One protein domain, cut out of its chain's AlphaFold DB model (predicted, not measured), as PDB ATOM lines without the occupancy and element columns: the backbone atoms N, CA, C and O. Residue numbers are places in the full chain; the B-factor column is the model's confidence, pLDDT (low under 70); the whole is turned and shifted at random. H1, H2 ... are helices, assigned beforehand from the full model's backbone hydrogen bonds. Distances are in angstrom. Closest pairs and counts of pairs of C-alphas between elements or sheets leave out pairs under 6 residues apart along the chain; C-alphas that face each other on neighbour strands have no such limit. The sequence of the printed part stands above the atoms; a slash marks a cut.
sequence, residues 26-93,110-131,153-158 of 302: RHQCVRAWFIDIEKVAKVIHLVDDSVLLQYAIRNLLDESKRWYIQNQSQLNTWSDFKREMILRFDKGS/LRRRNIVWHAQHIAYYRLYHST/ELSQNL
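AT A GLANCE: This is residues 26 to 93, 110 to 131 and 153 to 158 of the 302 residues of the protein "Hypothetical protein" of Adineta ricciae (UniProt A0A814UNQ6). H1 runs between H4 and the long H5; H2 packs on H4, H3 is near both, and H6 is near H5. The printed part has 96 residues and six named helices, H1 to H6: all helix. It is compact, radius of gyration of the C-alphas 14.4 A, spanning 44 by 29 by 21 A.

HOW THE PARTS SIT: H1, residues 30 to 43, is the hub. H2, residues 49 to 58, only just touches it, with 3 C-alpha pairs within 8 A. H4, residues 78 to 89, touches it opposite ways, a shallow tilt of 27 degrees. H5, residues 112 to 131, touches it the same way, a shallow 4 degrees, C-alphas 40 and 119 closest, 5.8 A. Every O i to N i+4 pair is within hydrogen-bond range except in H3, residues 62 to 74, 7 of 9.

IN THESE COORDINATES: H1 begins at C-alpha 30, (-47.814, 3.169, -31.627); H6, residues 153 to 158, ends at C-alpha 158, (-65.171, 8.239, -41.233).

THE WHOLE: Cuts after residues 93 and 131 span 19.3 and 17.7 A; 34 residues have pLDDT under 70.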
ATOM      1  N   ARG A  26     -55.248   3.268 -21.964       40.62
ATOM      2  CA  ARG A  26     -54.038   4.052 -21.627       40.62
ATOM      3  C   ARG A  26     -52.807   3.747 -22.467       40.62
ATOM      4  O   ARG A  26     -51.880   4.545 -22.456       40.62
ATOM      5  N   HIS A  27     -52.815   2.661 -23.234       45.06
ATOM      6  CA  HIS A  27     -51.723   2.311 -24.139       45.06
ATOM      7  C   HIS A  27     -52.222   2.422 -25.572       45.06
ATOM      8  O   HIS A  27     -52.628   1.447 -26.200       45.06
ATOM      9  N   GLN A  28     -52.259   3.646 -26.094       55.34
ATOM     10  CA  GLN A  28     -52.513   3.831 -27.515       55.34
ATOM     11  C   GLN A  28     -51.349   3.212 -28.293       55.34
ATOM     12  O   GLN A  28     -50.220   3.689 -28.222       55.34
ATOM     13  N   CYS A  29     -51.633   2.110 -28.989       72.81
ATOM     14  CA  CYS A  29     -50.650   1.353 -29.751       72.81
ATOM     15  C   CYS A  29     -49.975   2.262 -30.789       72.81
ATOM     16  O   CYS A  29     -50.637   2.843 -31.653       72.81
ATOM     17  N   VAL A  30     -48.649   2.367 -30.717       80.19
ATOM     18  CA  VAL A  30     -47.814   3.169 -31.627       80.19
ATOM     19  C   VAL A  30     -48.069   2.791 -33.087       80.19
ATOM     20  O   VAL A  30     -48.066   3.644 -33.972       80.19
ATOM     21  N   ARG A  31     -48.385   1.516 -33.344       80.19
ATOM     22  CA  ARG A  31     -48.751   1.021 -34.677       80.19
ATOM     23  C   ARG A  31     -50.032   1.660 -35.208       80.19
ATOM     24  O   ARG A  31     -50.076   2.018 -36.379       80.19
ATOM     25  N   ALA A  32     -51.046   1.845 -34.360       78.88
ATOM     26  CA  ALA A  32     -52.292   2.497 -34.757       78.88
ATOM     27  C   ALA A  32     -52.055   3.967 -35.139       78.88
ATOM     28  O   ALA A  32     -52.604   4.439 -36.127       78.88
ATOM     29  N   TRP A  33     -51.167   4.662 -34.422       84.38
ATOM     30  CA  TRP A  33     -50.778   6.031 -34.768       84.38
ATOM     31  C   TRP A  33     -50.108   6.121 -36.146       84.38
ATOM     32  O   TRP A  33     -50.425   7.018 -36.925       84.38
ATOM     33  N   PHE A  34     -49.234   5.169 -36.483       85.69
ATOM     34  CA  PHE A  34     -48.638   5.106 -37.819       85.69
ATOM     35  C   PHE A  34     -49.668   4.842 -38.918       85.69
ATOM     36  O   PHE A  34     -49.611   5.494 -39.958       85.69
ATOM     37  N   ILE A  35     -50.626   3.942 -38.676       83.06
ATOM     38  CA  ILE A  35     -51.733   3.687 -39.610       83.06
ATOM     39  C   ILE A  35     -52.536   4.971 -39.843       83.06
ATOM     40  O   ILE A  35     -52.855   5.290 -40.986       83.06
ATOM     41  N   ASP A  36     -52.832   5.727 -38.786       82.12
ATOM     42  CA  ASP A  36     -53.572   6.985 -38.897       82.12
ATOM     43  C   ASP A  36     -52.789   8.032 -39.708       82.12
ATOM     44  O   ASP A  36     -53.360   8.675 -40.589       82.12
ATOM     45  N   ILE A  37     -51.477   8.173 -39.485       82.38
ATOM     46  CA  ILE A  37     -50.631   9.076 -40.283       82.38
ATOM     47  C   ILE A  37     -50.603   8.668 -41.757       82.38
ATOM     48  O   ILE A  37     -50.761   9.523 -42.625       82.38
ATOM     49  N   GLU A  38     -50.442   7.379 -42.051       83.50
ATOM     50  CA  GLU A  38     -50.402   6.869 -43.425       83.50
ATOM     51  C   GLU A  38     -51.749   7.030 -44.136       83.50
ATOM     52  O   GLU A  38     -51.788   7.356 -45.322       83.50
ATOM     53  N   LYS A  39     -52.867   6.861 -43.419       80.75
ATOM     54  CA  LYS A  39     -54.208   7.150 -43.947       80.75
ATOM     55  C   LYS A  39     -54.350   8.621 -44.318       80.75
ATOM     56  O   LYS A  39     -54.790   8.915 -45.426       80.75
ATOM     57  N   VAL A  40     -53.943   9.536 -43.432       74.69
ATOM     58  CA  VAL A  40     -53.965  10.973 -43.738       74.69
ATOM     59  C   VAL A  40     -53.105  11.251 -44.957       74.69
ATOM     60  O   VAL A  40     -53.600  11.828 -45.916       74.69
ATOM     61  N   ALA A  41     -51.864  10.771 -44.968       78.00
ATOM     62  CA  ALA A  41     -50.927  10.964 -46.065       78.00
ATOM     63  C   ALA A  41     -51.474  10.511 -47.422       78.00
ATOM     64  O   ALA A  41     -51.330  11.240 -48.402       78.00
ATOM     65  N   LYS A  42     -52.167   9.366 -47.469       77.00
ATOM     66  CA  LYS A  42     -52.858   8.888 -48.675       77.00
ATOM     67  C   LYS A  42     -53.923   9.873 -49.157       77.00
ATOM     68  O   LYS A  42     -53.920  10.214 -50.335       77.00
ATOM     69  N   VAL A  43     -54.779  10.367 -48.258       71.31
ATOM     70  CA  VAL A  43     -55.826  11.361 -48.582       71.31
ATOM     71  C   VAL A  43     -55.209  12.657 -49.105       71.31
ATOM     72  O   VAL A  43     -55.698  13.262 -50.056       71.31
ATOM     73  N   ILE A  44     -54.095  13.082 -48.511       71.62
ATOM     74  CA  ILE A  44     -53.441  14.338 -48.878       71.62
ATOM     75  C   ILE A  44     -52.380  14.164 -49.974       71.62
ATOM     76  O   ILE A  44     -51.671  15.118 -50.285       71.62
ATOM     77  N   HIS A  45     -52.314  12.994 -50.619       75.38
ATOM     78  CA  HIS A  45     -51.319  12.645 -51.640       75.38
ATOM     79  C   HIS A  45     -49.881  13.019 -51.234       75.38
ATOM     80  O   HIS A  45     -49.088  13.472 -52.057       75.38
ATOM     81  N   LEU A  46     -49.537  12.851 -49.954       72.62
ATOM     82  CA  LEU A  46     -48.149  12.924 -49.516       72.62
ATOM     83  C   LEU A  46     -47.452  11.640 -49.949       72.62
ATOM     84  O   LEU A  46     -47.600  10.601 -49.313       72.62
ATOM     85  N   VAL A  47     -46.730  11.729 -51.063       71.31
ATOM     86  CA  VAL A  47     -45.973  10.606 -51.633       71.31
ATOM     87  C   VAL A  47     -44.525  10.590 -51.127       71.31
ATOM     88  O   VAL A  47     -43.876   9.554 -51.167       71.31
ATOM     89  N   ASP A  48     -44.020  11.721 -50.627       87.12
ATOM     90  CA  ASP A  48     -42.630  11.849 -50.193       87.12
ATOM     91  C   ASP A  48     -42.451  11.490 -48.707       87.12
ATOM     92  O   ASP A  48     -43.028  12.124 -47.813       87.12
ATOM     93  N   ASP A  49     -41.592  10.500 -48.458       86.19
ATOM     94  CA  ASP A  49     -41.141  10.060 -47.136       86.19
ATOM     95  C   ASP A  49     -40.594  11.213 -46.285       86.19
ATOM     96  O   ASP A  49     -40.782  11.229 -45.066       86.19
ATOM     97  N   SER A  50     -39.954  12.209 -46.905       88.75
ATOM     98  CA  SER A  50     -39.423  13.375 -46.194       88.75
ATOM     99  C   SER A  50     -40.543  14.233 -45.592       88.75
ATOM    100  O   SER A  50     -40.450  14.686 -44.445       88.75
ATOM    101  N   VAL A  51     -41.646  14.399 -46.325       86.25
ATOM    102  CA  VAL A  51     -42.801  15.195 -45.895       86.25
ATOM    103  C   VAL A  51     -43.620  14.433 -44.856       86.25
ATOM    104  O   VAL A  51     -44.058  15.020 -43.863       86.25
ATOM    105  N   LEU A  52     -43.768  13.120 -45.036       86.38
ATOM    106  CA  LEU A  52     -44.351  12.209 -44.048       86.38
ATOM    107  C   LEU A  52     -43.625  12.280 -42.707       86.38
ATOM    108  O   LEU A  52     -44.252  12.470 -41.660       86.38
ATOM    109  N   LEU A  53     -42.297  12.185 -42.746       89.75
ATOM    110  CA  LEU A  53     -41.450  12.267 -41.568       89.75
ATOM    111  C   LEU A  53     -41.623  13.615 -40.855       89.75
ATOM    112  O   LEU A  53     -41.902  13.642 -39.656       89.75
ATOM    113  N   GLN A  54     -41.548  14.734 -41.581       89.25
ATOM    114  CA  GLN A  54     -41.764  16.066 -41.002       89.25
ATOM    115  C   GLN A  54     -43.157  16.219 -40.378       89.25
ATOM    116  O   GLN A  54     -43.290  16.752 -39.270       89.25
ATOM    117  N   TYR A  55     -44.196  15.728 -41.060       85.94
ATOM    118  CA  TYR A  55     -45.564  15.742 -40.548       85.94
ATOM    119  C   TYR A  55     -45.682  14.943 -39.248       85.94
ATOM    120  O   TYR A  55     -46.260  15.424 -38.269       85.94
ATOM    121  N   ALA A  56     -45.094  13.752 -39.200       88.88
ATOM    122  CA  ALA A  56     -45.117  12.908 -38.018       88.88
ATOM    123  C   ALA A  56     -44.375  13.543 -36.838       88.88
ATOM    124  O   ALA A  56     -44.931  13.609 -35.741       88.88
ATOM    125  N   ILE A  57     -43.178  14.095 -37.065       89.94
ATOM    126  CA  ILE A  57     -42.380  14.789 -36.039       89.94
ATOM    127  C   ILE A  57     -43.150  15.974 -35.450       89.94
ATOM    128  O   ILE A  57     -43.143  16.183 -34.234       89.94
ATOM    129  N   ARG A  58     -43.850  16.747 -36.292       87.62
ATOM    130  CA  ARG A  58     -44.673  17.883 -35.847       87.62
ATOM    131  C   ARG A  58     -45.805  17.453 -34.911       87.62
ATOM    132  O   ARG A  58     -46.189  18.231 -34.040       87.62
ATOM    133  N   ASN A  59     -46.311  16.235 -35.083       84.62
ATOM    134  CA  ASN A  59     -47.413  15.669 -34.309       84.62
ATOM    135  C   ASN A  59     -46.958  14.786 -33.130       84.62
ATOM    136  O   ASN A  59     -47.800  14.185 -32.461       84.62
ATOM    137  N   LEU A  60     -45.653  14.715 -32.846       86.25
ATOM    138  CA  LEU A  60     -45.138  14.016 -31.670       86.25
ATOM    139  C   LEU A  60     -45.503  14.738 -30.367       86.25
ATOM    140  O   LEU A  60     -45.496  15.966 -30.283       86.25
ATOM    141  N   LEU A  61     -45.747  13.948 -29.320       84.31
ATOM    142  CA  LEU A  61     -45.832  14.435 -27.939       84.31
ATOM    143  C   LEU A  61     -44.439  14.751 -27.382       84.31
ATOM    144  O   LEU A  61     -43.443  14.212 -27.859       84.31
ATOM    145  N   ASP A  62     -44.373  15.556 -26.322       84.81
ATOM    146  CA  ASP A  62     -43.121  16.093 -25.766       84.81
ATOM    147  C   ASP A  62     -42.063  15.032 -25.424       84.81
ATOM    148  O   ASP A  62     -40.868  15.266 -25.591       84.81
ATOM    149  N   GLU A  63     -42.465  13.858 -24.940       83.62
ATOM    150  CA  GLU A  63     -41.532  12.770 -24.628       83.62
ATOM    151  C   GLU A  63     -40.931  12.140 -25.893       83.62
ATOM    152  O   GLU A  63     -39.711  12.127 -26.055       83.62
ATOM    153  N   SER A  64     -41.771  11.696 -26.829       86.12
ATOM    154  CA  SER A  64     -41.325  11.138 -28.111       86.12
ATOM    155  C   SER A  64     -40.581  12.169 -28.960       86.12
ATOM    156  O   SER A  64     -39.642  11.825 -29.669       86.12
ATOM    157  N   LYS A  65     -40.944  13.451 -28.848       90.50
ATOM    158  CA  LYS A  65     -40.260  14.559 -29.515       90.50
ATOM    159  C   LYS A  65     -38.860  14.785 -28.949       90.50
ATOM    160  O   LYS A  65     -37.922  14.956 -29.723       90.50
ATOM    161  N   ARG A  66     -38.689  14.740 -27.621       90.69
ATOM    162  CA  ARG A  66     -37.359  14.794 -26.981       90.69
ATOM    163  C   ARG A  66     -36.488  13.614 -27.400       90.69
ATOM    164  O   ARG A  66     -35.331  13.822 -27.750       90.69
ATOM    165  N   TRP A  67     -37.054  12.409 -27.417       93.44
ATOM    166  CA  TRP A  67     -36.355  11.223 -27.910       93.44
ATOM    167  C   TRP A  67     -35.946  11.370 -29.381       93.44
ATOM    168  O   TRP A  67     -34.793  11.104 -29.713       93.44
ATOM    169  N   TYR A  68     -36.841  11.853 -30.248       93.75
ATOM    170  CA  TYR A  68     -36.532  12.075 -31.661       93.75
ATOM    171  C   TYR A  68     -35.348  13.035 -31.828       93.75
ATOM    172  O   TYR A  68     -34.410  12.716 -32.544       93.75
ATOM    173  N   ILE A  69     -35.341  14.166 -31.111       94.19
ATOM    174  CA  ILE A  69     -34.245  15.150 -31.171       94.19
ATOM    175  C   ILE A  69     -32.899  14.518 -30.783       94.19
ATOM    176  O   ILE A  69     -31.881  14.806 -31.405       94.19
ATOM    177  N   GLN A  70     -32.881  13.630 -29.786       94.88
ATOM    178  CA  GLN A  70     -31.660  12.935 -29.356       94.88
ATOM    179  C   GLN A  70     -31.143  11.923 -30.386       94.88
ATOM    180  O   GLN A  70     -29.945  11.659 -30.427       94.88
ATOM    181  N   ASN A  71     -32.033  11.365 -31.208       93.75
ATOM    182  CA  ASN A  71     -31.721  10.288 -32.151       93.75
ATOM    183  C   ASN A  71     -31.814  10.737 -33.616       93.75
ATOM    184  O   ASN A  71     -31.677   9.919 -34.519       93.75
ATOM    185  N   GLN A  72     -32.019  12.032 -33.873       93.31
ATOM    186  CA  GLN A  72     -32.337  12.568 -35.198       93.31
ATOM    187  C   GLN A  72     -31.314  12.171 -36.269       93.31
ATOM    188  O   GLN A  72     -31.700  11.904 -37.401       93.31
ATOM    189  N   SER A  73     -30.030  12.078 -35.914       92.94
ATOM    190  CA  SER A  73     -28.956  11.693 -36.841       92.94
ATOM    191  C   SER A  73     -29.129  10.296 -37.450       92.94
ATOM    192  O   SER A  73     -28.574  10.027 -38.515       92.94
ATOM    193  N   GLN A  74     -29.899   9.424 -36.796       91.00
ATOM    194  CA  GLN A  74     -30.156   8.041 -37.205       91.00
ATOM    195  C   GLN A  74     -31.555   7.851 -37.819       91.00
ATOM    196  O   GLN A  74     -31.863   6.773 -38.316       91.00
ATOM    197  N   LEU A  75     -32.406   8.885 -37.800       93.12
ATOM    198  CA  LEU A  75     -33.824   8.820 -38.174       93.12
ATOM    199  C   LEU A  75     -34.104   9.698 -39.402       93.12
ATOM    200  O   LEU A  75     -34.965  10.580 -39.371       93.12
ATOM    201  N   ASN A  76     -33.330   9.482 -40.470       89.06
ATOM    202  CA  ASN A  76     -33.363  10.317 -41.678       89.06
ATOM    203  C   ASN A  76     -34.486   9.934 -42.654       89.06
ATOM    204  O   ASN A  76     -34.813  10.715 -43.544       89.06
ATOM    205  N   THR A  77     -35.073   8.747 -42.497       91.75
ATOM    206  CA  THR A  77     -36.147   8.240 -43.356       91.75
ATOM    207  C   THR A  77     -37.412   7.966 -42.550       91.75
ATOM    208  O   THR A  77     -37.368   7.728 -41.337       91.75
ATOM    209  N   TRP A  78     -38.560   7.980 -43.232       91.50
ATOM    210  CA  TRP A  78     -39.840   7.609 -42.630       91.50
ATOM    211  C   TRP A  78     -39.815   6.186 -42.059       91.50
ATOM    212  O   TRP A  78     -40.307   5.944 -40.955       91.50
ATOM    213  N   SER A  79     -39.197   5.251 -42.781       90.69
ATOM    214  CA  SER A  79     -39.103   3.845 -42.388       90.69
ATOM    215  C   SER A  79     -38.221   3.636 -41.152       90.69
ATOM    216  O   SER A  79     -38.632   2.910 -40.243       90.69
ATOM    217  N   ASP A  80     -37.068   4.309 -41.065       92.69
ATOM    218  CA  ASP A  80     -36.195   4.256 -39.885       92.69
ATOM    219  C   ASP A  80     -36.895   4.839 -38.659       92.69
ATOM    220  O   ASP A  80     -36.949   4.203 -37.606       92.69
ATOM    221  N   PHE A  81     -37.522   6.007 -38.816       94.19
ATOM    222  CA  PHE A  81     -38.322   6.622 -37.764       94.19
ATOM    223  C   PHE A  81     -39.443   5.699 -37.274       94.19
ATOM    224  O   PHE A  81     -39.604   5.506 -36.066       94.19
ATOM    225  N   LYS A  82     -40.195   5.092 -38.200       91.44
ATOM    226  CA  LYS A  82     -41.294   4.176 -37.882       91.44
ATOM    227  C   LYS A  82     -40.812   2.952 -37.111       91.44
ATOM    228  O   LYS A  82     -41.405   2.610 -36.087       91.44
ATOM    229  N   ARG A  83     -39.731   2.318 -37.571       91.12
ATOM    230  CA  ARG A  83     -39.125   1.151 -36.916       91.12
ATOM    231  C   ARG A  83     -38.700   1.479 -35.487       91.12
ATOM    232  O   ARG A  83     -39.131   0.796 -34.561       91.12
ATOM    233  N   GLU A  84     -37.917   2.539 -35.299       92.19
ATOM    234  CA  GLU A  84     -37.365   2.891 -33.987       92.19
ATOM    235  C   GLU A  84     -38.441   3.355 -32.995       92.19
ATOM    236  O   GLU A  84     -38.412   2.993 -31.819       92.19
ATOM    237  N   MET A  85     -39.455   4.088 -33.466       89.19
ATOM    238  CA  MET A  85     -40.606   4.457 -32.636       89.19
ATOM    239  C   MET A  85     -41.383   3.231 -32.152       89.19
ATOM    240  O   MET A  85     -41.773   3.183 -30.985       89.19
ATOM    241  N   ILE A  86     -41.603   2.236 -33.019       86.12
ATOM    242  CA  ILE A  86     -42.250   0.979 -32.621       86.12
ATOM    243  C   ILE A  86     -41.374   0.260 -31.592       86.12
ATOM    244  O   ILE A  86     -41.861  -0.057 -30.514       86.12
ATOM    245  N   LEU A  87     -40.079   0.076 -31.858       85.56
ATOM    246  CA  LEU A  87     -39.168  -0.603 -30.927       85.56
ATOM    247  C   LEU A  87     -39.130   0.052 -29.539       85.56
ATOM    248  O   LEU A  87     -39.067  -0.640 -28.525       85.56
ATOM    249  N   ARG A  88     -39.171   1.386 -29.483       84.62
ATOM    250  CA  ARG A  88     -39.020   2.132 -28.231       84.62
ATOM    251  C   ARG A  88     -40.320   2.296 -27.451       84.62
ATOM    252  O   ARG A  88     -40.295   2.287 -26.220       84.62
ATOM    253  N   PHE A  89     -41.429   2.523 -28.149       82.75
ATOM    254  CA  PHE A  89     -42.680   2.964 -27.533       82.75
ATOM    255  C   PHE A  89     -43.801   1.924 -27.619       82.75
ATOM    256  O   PHE A  89     -44.747   2.001 -26.835       82.75
ATOM    257  N   ASP A  90     -43.704   0.932 -28.506       81.62
ATOM    258  CA  ASP A  90     -44.667  -0.166 -28.593       81.62
ATOM    259  C   ASP A  90     -44.318  -1.241 -27.554       81.62
ATOM    260  O   ASP A  90     -43.793  -2.309 -27.857       81.62
ATOM    261  N   LYS A  91     -44.615  -0.955 -26.280       66.12
ATOM    262  CA  LYS A  91     -44.387  -1.873 -25.143       66.12
ATOM    263  C   LYS A  91     -45.231  -3.159 -25.193       66.12
ATOM    264  O   LYS A  91     -45.212  -3.944 -24.252       66.12
ATOM    265  N   GLY A  92     -45.996  -3.365 -26.264       57.00
ATOM    266  CA  GLY A  92     -46.971  -4.440 -26.398       57.00
ATOM    267  C   GLY A  92     -46.447  -5.764 -26.953       57.00
ATOM    268  O   GLY A  92     -47.250  -6.687 -27.028       57.00
ATOM    269  N   SER A  93     -45.173  -5.906 -27.357       47.56
ATOM    270  CA  SER A  93     -44.747  -7.164 -28.009       47.56
ATOM    271  C   SER A  93     -43.483  -7.854 -27.506       47.56
ATOM    272  O   SER A  93     -43.237  -8.949 -27.995       47.56
ATOM    273  N   LEU A 110     -51.965  10.117 -26.677       42.00
ATOM    274  CA  LEU A 110     -51.927  10.738 -28.009       42.00
ATOM    275  C   LEU A 110     -53.309  11.334 -28.296       42.00
ATOM    276  O   LEU A 110     -54.369  10.727 -28.088       42.00
ATOM    277  N   ARG A 111     -53.312  12.586 -28.750       44.62
ATOM    278  CA  ARG A 111     -54.539  13.281 -29.135       44.62
ATOM    279  C   ARG A 111     -55.022  12.731 -30.481       44.62
ATOM    280  O   ARG A 111     -54.807  13.377 -31.501       44.62
ATOM    281  N   ARG A 112     -55.752  11.605 -30.483       44.44
ATOM    282  CA  ARG A 112     -56.545  11.141 -31.651       44.44
ATOM    283  C   ARG A 112     -57.349  12.287 -32.284       44.44
ATOM    284  O   ARG A 112     -57.423  12.395 -33.503       44.44
ATOM    285  N   ARG A 113     -57.864  13.203 -31.449       43.19
ATOM    286  CA  ARG A 113     -58.626  14.389 -31.874       43.19
ATOM    287  C   ARG A 113     -57.876  15.299 -32.857       43.19
ATOM    288  O   ARG A 113     -58.528  15.887 -33.703       43.19
ATOM    289  N   ASN A 114     -56.546  15.405 -32.786       49.00
ATOM    290  CA  ASN A 114     -55.805  16.306 -33.679       49.00
ATOM    291  C   ASN A 114     -55.634  15.733 -35.090       49.00
ATOM    292  O   ASN A 114     -55.681  16.492 -36.051       49.00
ATOM    293  N   ILE A 115     -55.469  14.413 -35.225       49.75
ATOM    294  CA  ILE A 115     -55.213  13.782 -36.527       49.75
ATOM    295  C   ILE A 115     -56.496  13.747 -37.364       49.75
ATOM    296  O   ILE A 115     -56.472  14.141 -38.525       49.75
ATOM    297  N   VAL A 116     -57.628  13.372 -36.754       49.16
ATOM    298  CA  VAL A 116     -58.940  13.367 -37.426       49.16
ATOM    299  C   VAL A 116     -59.363  14.783 -37.817       49.16
ATOM    300  O   VAL A 116     -59.768  15.011 -38.954       49.16
ATOM    301  N   TRP A 117     -59.192  15.758 -36.918       52.19
ATOM    302  CA  TRP A 117     -59.521  17.155 -37.208       52.19
ATOM    303  C   TRP A 117     -58.628  17.739 -38.316       52.19
ATOM    304  O   TRP A 117     -59.115  18.466 -39.177       52.19
ATOM    305  N   HIS A 118     -57.337  17.384 -38.366       51.25
ATOM    306  CA  HIS A 118     -56.455  17.777 -39.470       51.25
ATOM    307  C   HIS A 118     -56.815  17.101 -40.794       51.25
ATOM    308  O   HIS A 118     -56.816  17.776 -41.819       51.25
ATOM    309  N   ALA A 119     -57.176  15.817 -40.789       52.50
ATOM    310  CA  ALA A 119     -57.631  15.125 -41.994       52.50
ATOM    311  C   ALA A 119     -58.890  15.786 -42.578       52.50
ATOM    312  O   ALA A 119     -58.930  16.104 -43.765       52.50
ATOM    313  N   GLN A 120     -59.876  16.077 -41.721       54.19
ATOM    314  CA  GLN A 120     -61.113  16.768 -42.092       54.19
ATOM    315  C   GLN A 120     -60.847  18.182 -42.607       54.19
ATOM    316  O   GLN A 120     -61.385  18.574 -43.638       54.19
ATOM    317  N   HIS A 121     -59.985  18.942 -41.929       51.00
ATOM    318  CA  HIS A 121     -59.663  20.306 -42.337       51.00
ATOM    319  C   HIS A 121     -58.917  20.345 -43.677       51.00
ATOM    320  O   HIS A 121     -59.170  21.230 -44.488       51.00
ATOM    321  N   ILE A 122     -58.016  19.392 -43.947       53.88
ATOM    322  CA  ILE A 122     -57.293  19.343 -45.226       53.88
ATOM    323  C   ILE A 122     -58.214  18.879 -46.365       53.88
ATOM    324  O   ILE A 122     -58.170  19.472 -47.442       53.88
ATOM    325  N   ALA A 123     -59.079  17.886 -46.126       54.25
ATOM    326  CA  ALA A 123     -60.098  17.469 -47.093       54.25
ATOM    327  C   ALA A 123     -61.054  18.629 -47.428       54.25
ATOM    328  O   ALA A 123     -61.262  18.948 -48.596       54.25
ATOM    329  N   TYR A 124     -61.538  19.344 -46.407       53.12
ATOM    330  CA  TYR A 124     -62.375  20.532 -46.577       53.12
ATOM    331  C   TYR A 124     -61.666  21.638 -47.368       53.12
ATOM    332  O   TYR A 124     -62.242  22.215 -48.288       53.12
ATOM    333  N   TYR A 125     -60.398  21.919 -47.052       50.81
ATOM    334  CA  TYR A 125     -59.626  22.946 -47.753       50.81
ATOM    335  C   TYR A 125     -59.439  22.607 -49.239       50.81
ATOM    336  O   TYR A 125     -59.525  23.494 -50.086       50.81
ATOM    337  N   ARG A 126     -59.238  21.326 -49.576       51.38
ATOM    338  CA  ARG A 126     -59.155  20.872 -50.972       51.38
ATOM    339  C   ARG A 126     -60.485  20.985 -51.706       51.38
ATOM    340  O   ARG A 126     -60.487  21.519 -52.809       51.38
ATOM    341  N   LEU A 127     -61.590  20.568 -51.087       54.53
ATOM    342  CA  LEU A 127     -62.939  20.709 -51.646       54.53
ATOM    343  C   LEU A 127     -63.299  22.178 -51.919       54.53
ATOM    344  O   LEU A 127     -63.867  22.512 -52.959       54.53
ATOM    345  N   TYR A 128     -62.934  23.078 -51.007       46.53
ATOM    346  CA  TYR A 128     -63.208  24.507 -51.152       46.53
ATOM    347  C   TYR A 128     -62.382  25.156 -52.277       46.53
ATOM    348  O   TYR A 128     -62.875  26.006 -53.019       46.53
ATOM    349  N   HIS A 129     -61.124  24.745 -52.446       43.41
ATOM    350  CA  HIS A 129     -60.258  25.284 -53.503       43.41
ATOM    351  C   HIS A 129     -60.521  24.669 -54.883       43.41
ATOM    352  O   HIS A 129     -60.459  25.379 -55.884       43.41
ATOM    353  N   SER A 130     -60.880  23.385 -54.968       48.50
ATOM    354  CA  SER A 130     -61.221  22.743 -56.246       48.50
ATOM    355  C   SER A 130     -62.521  23.293 -56.846       48.50
ATOM    356  O   SER A 130     -62.612  23.495 -58.056       48.50
ATOM    357  N   THR A 131     -63.504  23.618 -56.004       48.50
ATOM    358  CA  THR A 131     -64.788  24.199 -56.434       48.50
ATOM    359  C   THR A 131     -64.679  25.672 -56.827       48.50
ATOM    360  O   THR A 131     -65.318  26.104 -57.786       48.50
ATOM    361  N   GLU A 153     -67.941   9.693 -49.788       42.66
ATOM    362  CA  GLU A 153     -67.998   8.341 -49.230       42.66
ATOM    363  C   GLU A 153     -66.947   8.146 -48.122       42.66
ATOM    364  O   GLU A 153     -67.238   7.571 -47.077       42.66
ATOM    365  N   LEU A 154     -65.749   8.725 -48.268       43.56
ATOM    366  CA  LEU A 154     -64.715   8.724 -47.227       43.56
ATOM    367  C   LEU A 154     -65.138   9.531 -45.990       43.56
ATOM    368  O   LEU A 154     -64.891   9.110 -44.859       43.56
ATOM    369  N   SER A 155     -65.785  10.683 -46.193       42.62
ATOM    370  CA  SER A 155     -66.316  11.497 -45.098       42.62
ATOM    371  C   SER A 155     -67.451  10.783 -44.367       42.62
ATOM    372  O   SER A 155     -67.466  10.800 -43.141       42.62
ATOM    373  N   GLN A 156     -68.332  10.090 -45.096       43.59
ATOM    374  CA  GLN A 156     -69.423   9.294 -44.538       43.59
ATOM    375  C   GLN A 156     -68.911   8.056 -43.804       43.59
ATOM    376  O   GLN A 156     -69.381   7.809 -42.705       43.59
ATOM    377  N   ASN A 157     -67.905   7.353 -44.333       39.50
ATOM    378  CA  ASN A 157     -67.299   6.182 -43.685       39.50
ATOM    379  C   ASN A 157     -66.505   6.557 -42.422       39.50
ATOM    380  O   ASN A 157     -66.566   5.874 -41.404       39.50
ATOM    381  N   LEU A 158     -65.801   7.695 -42.440       41.50
ATOM    382  CA  LEU A 158     -65.171   8.239 -41.233       41.50
ATOM    383  C   LEU A 158     -66.210   8.728 -40.214       41.50
ATOM    384  O   LEU A 158     -65.922   8.741 -39.019       41.50
TER     385      LEU A 158